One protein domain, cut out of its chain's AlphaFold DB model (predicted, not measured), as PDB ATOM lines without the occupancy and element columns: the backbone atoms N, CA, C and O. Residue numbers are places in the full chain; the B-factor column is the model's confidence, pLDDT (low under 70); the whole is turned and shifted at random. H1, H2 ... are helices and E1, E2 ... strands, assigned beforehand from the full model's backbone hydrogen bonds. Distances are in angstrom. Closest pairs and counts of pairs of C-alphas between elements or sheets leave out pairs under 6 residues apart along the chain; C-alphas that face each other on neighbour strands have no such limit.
ATOM      1  N   PHE A  11      48.336  -7.310 -35.052       93.50
ATOM      2  CA  PHE A  11      47.973  -8.405 -34.171       93.50
ATOM      3  C   PHE A  11      46.727  -8.034 -33.377       93.50
ATOM      4  O   PHE A  11      46.605  -6.915 -32.878       93.50
ATOM      5  N   ASP A  12      45.816  -8.987 -33.256       93.06
ATOM      6  CA  ASP A  12      44.713  -8.943 -32.307       93.06
ATOM      7  C   ASP A  12      45.072  -9.868 -31.145       93.06
ATOM      8  O   ASP A  12      45.231 -11.071 -31.349       93.06
ATOM      9  N   ILE A  13      45.282  -9.300 -29.958       94.88
ATOM     10  CA  ILE A  13      45.703 -10.042 -28.767       94.88
ATOM     11  C   ILE A  13      44.599  -9.924 -27.726       94.88
ATOM     12  O   ILE A  13      44.310  -8.835 -27.229       94.88
ATOM     13  N   ASP A  14      44.001 -11.062 -27.406       94.31
ATOM     14  CA  ASP A  14      43.032 -11.216 -26.335       94.31
ATOM     15  C   ASP A  14      43.757 -11.708 -25.077       94.31
ATOM     16  O   ASP A  14      44.264 -12.833 -25.023       94.31
ATOM     17  N   PHE A  15      43.818 -10.838 -24.070       95.38
ATOM     18  CA  PHE A  15      44.472 -11.112 -22.794       95.38
ATOM     19  C   PHE A  15      43.625 -11.974 -21.854       95.38
ATOM     20  O   PHE A  15      44.196 -12.625 -20.982       95.38
ATOM     21  N   ASP A  16      42.306 -12.032 -22.045       97.56
ATOM     22  CA  ASP A  16      41.429 -12.873 -21.229       97.56
ATOM     23  C   ASP A  16      41.542 -14.337 -21.667       97.56
ATOM     24  O   ASP A  16      41.619 -15.245 -20.836       97.56
ATOM     25  N   SER A  17      41.598 -14.583 -22.981       96.56
ATOM     26  CA  SER A  17      41.740 -15.937 -23.535       96.56
ATOM     27  C   SER A  17      43.183 -16.358 -23.832       96.56
ATOM     28  O   SER A  17      43.408 -17.518 -24.190       96.56
ATOM     29  N   LEU A  18      44.153 -15.450 -23.666       95.81
ATOM     30  CA  LEU A  18      45.573 -15.638 -23.993       95.81
ATOM     31  C   LEU A  18      45.798 -16.069 -25.452       95.81
ATOM     32  O   LEU A  18      46.668 -16.890 -25.753       95.81
ATOM     33  N   LYS A  19      44.998 -15.527 -26.375       95.56
ATOM     34  CA  LYS A  19      45.063 -15.842 -27.808       95.56
ATOM     35  C   LYS A  19      45.530 -14.636 -28.606       95.56
ATOM     36  O   LYS A  19      45.090 -13.516 -28.375       95.56
ATOM     37  N   GLY A  20      46.396 -14.893 -29.581       93.25
ATOM     38  CA  GLY A  20      46.836 -13.910 -30.565       93.25
ATOM     39  C   GLY A  20      46.450 -14.339 -31.978       93.25
ATOM     40  O   GLY A  20      46.624 -15.502 -32.345       93.25
ATOM     41  N   GLU A  21      45.964 -13.400 -32.782       93.31
ATOM     42  CA  GLU A  21      45.682 -13.583 -34.206       93.31
ATOM     43  C   GLU A  21      46.451 -12.543 -35.031       93.31
ATOM     44  O   GLU A  21      46.500 -11.363 -34.685       93.31
ATOM     45  N   VAL A  22      47.030 -12.969 -36.156       92.69
ATOM     46  CA  VAL A  22      47.554 -12.041 -37.167       92.69
ATOM     47  C   VAL A  22      46.396 -11.607 -38.053       92.69
ATOM     48  O   VAL A  22      45.869 -12.418 -38.814       92.69
ATOM     49  N   ILE A  23      46.004 -10.338 -37.969       93.75
ATOM     50  CA  ILE A  23      44.868  -9.800 -38.732       93.75
ATOM     51  C   ILE A  23      45.292  -9.030 -39.988       93.75
ATOM     52  O   ILE A  23      44.440  -8.743 -40.828       93.75
ATOM     53  N   PHE A  24      46.583  -8.699 -40.114       94.56
ATOM     54  CA  PHE A  24      47.199  -8.164 -41.331       94.56
ATOM     55  C   PHE A  24      48.708  -8.431 -41.328       94.56
ATOM     56  O   PHE A  24      49.355  -8.226 -40.298       94.56
ATOM     57  N   LYS A  25      49.271  -8.865 -42.463       94.31
ATOM     58  CA  LYS A  25      50.725  -9.090 -42.611       94.31
ATOM     59  C   LYS A  25      51.284  -8.804 -44.009       94.31
ATOM     60  O   LYS A  25      52.034  -9.611 -44.565       94.31
ATOM     61  N   GLY A  26      50.865  -7.686 -44.592       94.00
ATOM     62  CA  GLY A  26      51.181  -7.309 -45.969       94.00
ATOM     63  C   GLY A  26      51.751  -5.896 -46.114       94.00
ATOM     64  O   GLY A  26      52.116  -5.269 -45.116       94.00
ATOM     65  N   PRO A  27      51.813  -5.374 -47.350       94.12
ATOM     66  CA  PRO A  27      52.368  -4.057 -47.624       94.12
ATOM     67  C   PRO A  27      51.540  -2.909 -47.038       94.12
ATOM     68  O   PRO A  27      50.308  -2.924 -47.123       94.12
ATOM     69  N   GLU A  28      52.201  -1.861 -46.538       91.06
ATOM     70  CA  GLU A  28      51.537  -0.685 -45.944       91.06
ATOM     71  C   GLU A  28      50.517  -0.053 -46.905       91.06
ATOM     72  O   GLU A  28      49.372   0.212 -46.534       91.06
ATOM     73  N   LYS A  29      50.896   0.097 -48.179       90.75
ATOM     74  CA  LYS A  29      50.033   0.659 -49.232       90.75
ATOM     75  C   LYS A  29      48.671  -0.040 -49.341       90.75
ATOM     76  O   LYS A  29      47.676   0.608 -49.653       90.75
ATOM     77  N   VAL A  30      48.611  -1.349 -49.076       92.06
ATOM     78  CA  VAL A  30      47.368  -2.130 -49.162       92.06
ATOM     79  C   VAL A  30      46.471  -1.844 -47.959       92.06
ATOM     80  O   VAL A  30      45.260  -1.692 -48.123       92.06
ATOM     81  N   ALA A  31      47.057  -1.701 -46.768       88.44
ATOM     82  CA  ALA A  31      46.328  -1.282 -45.574       88.44
ATOM     83  C   ALA A  31      45.768   0.141 -45.735       88.44
ATOM     84  O   ALA A  31      44.580   0.371 -45.497       88.44
ATOM     85  N   LEU A  32      46.600   1.073 -46.210       87.44
ATOM     86  CA  LEU A  32      46.221   2.475 -46.404       87.44
ATOM     87  C   LEU A  32      45.163   2.663 -47.499       87.44
ATOM     88  O   LEU A  32      44.312   3.536 -47.374       87.44
ATOM     89  N   ALA A  33      45.136   1.819 -48.533       87.88
ATOM     90  CA  ALA A  33      44.139   1.912 -49.603       87.88
ATOM     91  C   ALA A  33      42.684   1.720 -49.124       87.88
ATOM     92  O   ALA A  33      41.747   2.144 -49.802       87.88
ATOM     93  N   LYS A  34      42.471   1.060 -47.977       82.25
ATOM     94  CA  LYS A  34      41.140   0.879 -47.366       82.25
ATOM     95  C   LYS A  34      40.827   1.919 -46.292       82.25
ATOM     96  O   LYS A  34      39.744   1.896 -45.706       82.25
ATOM     97  N   ILE A  35      41.768   2.815 -46.035       80.88
ATOM     98  CA  ILE A  35      41.697   3.840 -45.013       80.88
ATOM     99  C   ILE A  35      41.367   5.189 -45.680       80.88
ATOM    100  O   ILE A  35      41.886   5.488 -46.755       80.88
ATOM    101  N   PRO A  36      40.492   6.023 -45.087       76.12
ATOM    102  CA  PRO A  36      40.202   7.348 -45.626       76.12
ATOM    103  C   PRO A  36      41.462   8.216 -45.740       76.12
ATOM    104  O   PRO A  36      42.203   8.363 -44.774       76.12
ATOM    105  N   VAL A  37      41.656   8.842 -46.906       69.69
ATOM    106  CA  VAL A  37      42.803   9.726 -47.202       69.69
ATOM    107  C   VAL A  37      42.815  10.970 -46.306       69.69
ATOM    108  O   VAL A  37      43.877  11.484 -45.963       69.69
ATOM    109  N   SER A  38      41.638  11.460 -45.904       68.44
ATOM    110  CA  SER A  38      41.500  12.582 -44.981       68.44
ATOM    111  C   SER A  38      41.196  12.091 -43.566       68.44
ATOM    112  O   SER A  38      40.075  11.713 -43.215       68.44
ATOM    113  N   TRP A  39      42.221  12.135 -42.722       67.25
ATOM    114  CA  TRP A  39      42.102  11.952 -41.282       67.25
ATOM    115  C   TRP A  39      42.342  13.278 -40.565       67.25
ATOM    116  O   TRP A  39      43.381  13.909 -40.733       67.25
ATOM    117  N   ILE A  40      41.371  13.703 -39.748       61.50
ATOM    118  CA  ILE A  40      41.559  14.772 -38.762       61.50
ATOM    119  C   ILE A  40      41.711  14.093 -37.398       61.50
ATOM    120  O   ILE A  40      40.753  13.500 -36.891       61.50
ATOM    121  N   GLY A  41      42.911  14.175 -36.819       69.00
ATOM    122  CA  GLY A  41      43.265  13.530 -35.550       69.00
ATOM    123  C   GLY A  41      43.525  12.022 -35.671       69.00
ATOM    124  O   GLY A  41      43.693  11.492 -36.766       69.00
ATOM    125  N   GLN A  42      43.559  11.320 -34.535       67.19
ATOM    126  CA  GLN A  42      43.644   9.856 -34.487       67.19
ATOM    127  C   GLN A  42      42.240   9.262 -34.363       67.19
ATOM    128  O   GLN A  42      41.506   9.582 -33.428       67.19
ATOM    129  N   ARG A  43      41.862   8.381 -35.294       70.94
ATOM    130  CA  ARG A  43      40.619   7.606 -35.207       70.94
ATOM    131  C   ARG A  43      40.928   6.110 -35.225       70.94
ATOM    132  O   ARG A  43      41.768   5.687 -36.018       70.94
ATOM    133  N   PRO A  44      40.242   5.302 -34.400       76.25
ATOM    134  CA  PRO A  44      40.378   3.858 -34.469       76.25
ATOM    135  C   PRO A  44      39.881   3.346 -35.824       76.25
ATOM    136  O   PRO A  44      38.795   3.710 -36.280       76.25
ATOM    137  N   VAL A  45      40.662   2.471 -36.457       81.62
ATOM    138  CA  VAL A  45      40.222   1.718 -37.635       81.62
ATOM    139  C   VAL A  45      39.486   0.475 -37.158       81.62
ATOM    140  O   VAL A  45      40.000  -0.293 -36.346       81.62
ATOM    141  N   ALA A  46      38.270   0.259 -37.656       87.50
ATOM    142  CA  ALA A  46      37.507  -0.930 -37.305       87.50
ATOM    143  C   ALA A  46      38.227  -2.200 -37.791       87.50
ATOM    144  O   ALA A  46      38.676  -2.262 -38.939       87.50
ATOM    145  N   LYS A  47      38.255  -3.255 -36.961       88.19
ATOM    146  CA  LYS A  47      38.877  -4.553 -37.300       88.19
ATOM    147  C   LYS A  47      38.400  -5.104 -38.654       88.19
ATOM    148  O   LYS A  47      39.187  -5.679 -39.398       88.19
ATOM    149  N   GLY A  48      37.128  -4.888 -39.006       90.12
ATOM    150  CA  GLY A  48      36.563  -5.309 -40.293       90.12
ATOM    151  C   GLY A  48      37.233  -4.668 -41.516       90.12
ATOM    152  O   GLY A  48      37.402  -5.342 -42.530       90.12
ATOM    153  N   ILE A  49      37.676  -3.409 -41.414       90.19
ATOM    154  CA  ILE A  49      38.385  -2.703 -42.495       90.19
ATOM    155  C   ILE A  49      39.771  -3.318 -42.696       90.19
ATOM    156  O   ILE A  49      40.148  -3.622 -43.825       90.19
ATOM    157  N   ILE A  50      40.492  -3.579 -41.602       91.31
ATOM    158  CA  ILE A  50      41.809  -4.227 -41.644       91.31
ATOM    159  C   ILE A  50      41.712  -5.630 -42.250       91.31
ATOM    160  O   ILE A  50      42.472  -5.963 -43.153       91.31
ATOM    161  N   ARG A  51      40.722  -6.432 -41.837       92.12
ATOM    162  CA  ARG A  51      40.496  -7.770 -42.413       92.12
ATOM    163  C   ARG A  51      40.142  -7.713 -43.902       92.12
ATOM    164  O   ARG A  51      40.527  -8.600 -44.656       92.12
ATOM    165  N   ALA A  52      39.412  -6.690 -44.344       91.62
ATOM    166  CA  ALA A  52      39.134  -6.484 -45.766       91.62
ATOM    167  C   ALA A  52      40.393  -6.071 -46.550       91.62
ATOM    168  O   ALA A  52      40.563  -6.493 -47.697       91.62
ATOM    169  N   ALA A  53      41.282  -5.284 -45.937       92.56
ATOM    170  CA  ALA A  53      42.586  -4.963 -46.505       92.56
ATOM    171  C   ALA A  53      43.475  -6.209 -46.615       92.56
ATOM    172  O   ALA A  53      44.031  -6.440 -47.682       92.56
ATOM    173  N   ASP A  54      43.542  -7.054 -45.578       93.56
ATOM    174  CA  ASP A  54      44.337  -8.294 -45.602       93.56
ATOM    175  C   ASP A  54      43.914  -9.215 -46.752       93.56
ATOM    176  O   ASP A  54      44.755  -9.698 -47.502       93.56
ATOM    177  N   LYS A  55      42.605  -9.374 -46.985       93.06
ATOM    178  CA  LYS A  55      42.077 -10.152 -48.124       93.06
ATOM    179  C   LYS A  55      42.488  -9.617 -49.501       93.06
ATOM    180  O   LYS A  55      42.322 -10.325 -50.485       93.06
ATOM    181  N   SER A  56      42.967  -8.376 -49.577       93.56
ATOM    182  CA  SER A  56      43.433  -7.747 -50.818       93.56
ATOM    183  C   SER A  56      44.950  -7.880 -51.017       93.56
ATOM    184  O   SER A  56      45.463  -7.399 -52.023       93.56
ATOM    185  N   VAL A  57      45.674  -8.477 -50.062       93.94
ATOM    186  CA  VAL A  57      47.124  -8.710 -50.146       93.94
ATOM    187  C   VAL A  57      47.391  -9.966 -50.976       93.94
ATOM    188  O   VAL A  57      46.870 -11.033 -50.647       93.94
ATOM    189  N   ASP A  58      48.220  -9.836 -52.015       93.81
ATOM    190  CA  ASP A  58      48.719 -10.965 -52.806       93.81
ATOM    191  C   ASP A  58      49.562 -11.899 -51.929       93.81
ATOM    192  O   ASP A  58      50.360 -11.440 -51.112       93.81
ATOM    193  N   ASP A  59      49.418 -13.211 -52.104       92.12
ATOM    194  CA  ASP A  59      50.146 -14.200 -51.307       92.12
ATOM    195  C   ASP A  59      51.671 -14.038 -51.389       92.12
ATOM    196  O   ASP A  59      52.367 -14.345 -50.420       92.12
ATOM    197  N   ARG A  60      52.198 -13.513 -52.502       93.06
ATOM    198  CA  ARG A  60      53.633 -13.235 -52.687       93.06
ATOM    199  C   ARG A  60      54.124 -12.048 -51.863       93.06
ATOM    200  O   ARG A  60      55.298 -12.010 -51.509       93.06
ATOM    201  N   ASP A  61      53.229 -11.116 -51.558       93.31
ATOM    202  CA  ASP A  61      53.508  -9.922 -50.760       93.31
ATOM    203  C   ASP A  61      53.223 -10.156 -49.262       93.31
ATOM    204  O   ASP A  61      53.450  -9.279 -48.424       93.31
ATOM    205  N   ARG A  62      52.699 -11.332 -48.888       93.62
ATOM    206  CA  ARG A  62      52.468 -11.693 -47.485       93.62
ATOM    207  C   ARG A  62      53.774 -12.114 -46.825       93.62
ATOM    208  O   ARG A  62      54.473 -13.010 -47.295       93.62
TER     209      ARG A  62
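AT A GLANCE: This is residues 11 to 62 of the 68 residues of an uncharacterized protein of Mesorhizobium sp. LSHC420B00 (UniProt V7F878). A two-stranded hairpin, E1 and E2, reaches away from two short helices, H1 and H2, which meet near the far end of E2. Residues 14 to 19 at the hairpin's turn and residues 37 to 44 of the long loop between the helices stick out. The 52 printed residues run E1, E2, H1, H2, the sheet antiparallel; the class is mixed, with 23 residues in named elements, under half. The whole is loose, radius of gyration of the C-alphas 12.6 A, and flat, spanning 35 by 33 by 14 A.

HOW THE PARTS SIT: E1, residues 11 to 14, and E2, residues 19 to 24, form an antiparallel hairpin at 156 degrees; N 12 and O 21 are 2.9 A apart, within hydrogen-bond range. The closest C-alphas of E2 and H2, residues 47 to 54, are those of Phe 24 and Asp 54, 5.1 A. H1, residues 28 to 32, touches H2, closest at the C-alphas of Ala 31 and Ala 53, 5.3 A. E1 is apart from both helices. In H1 and H2 every O i to N i+4 pair is within hydrogen-bond range.

IN THESE COORDINATES: E2 is 15.7 A long, E1 9.7 A, H2 10.6 A and H1 6.2 A. E1 begins at C-alpha 11 (47.973, -8.405, -34.171); H2 ends at C-alpha 54 (44.337, -8.294, -45.602).

THE WHOLE: The farthest C-alphas, Ser 17 and Ser 38, are 35.7 A apart. The printed part has no cut. The link from H1 to H2 is long; residues 37 to 42 are under pLDDT 70.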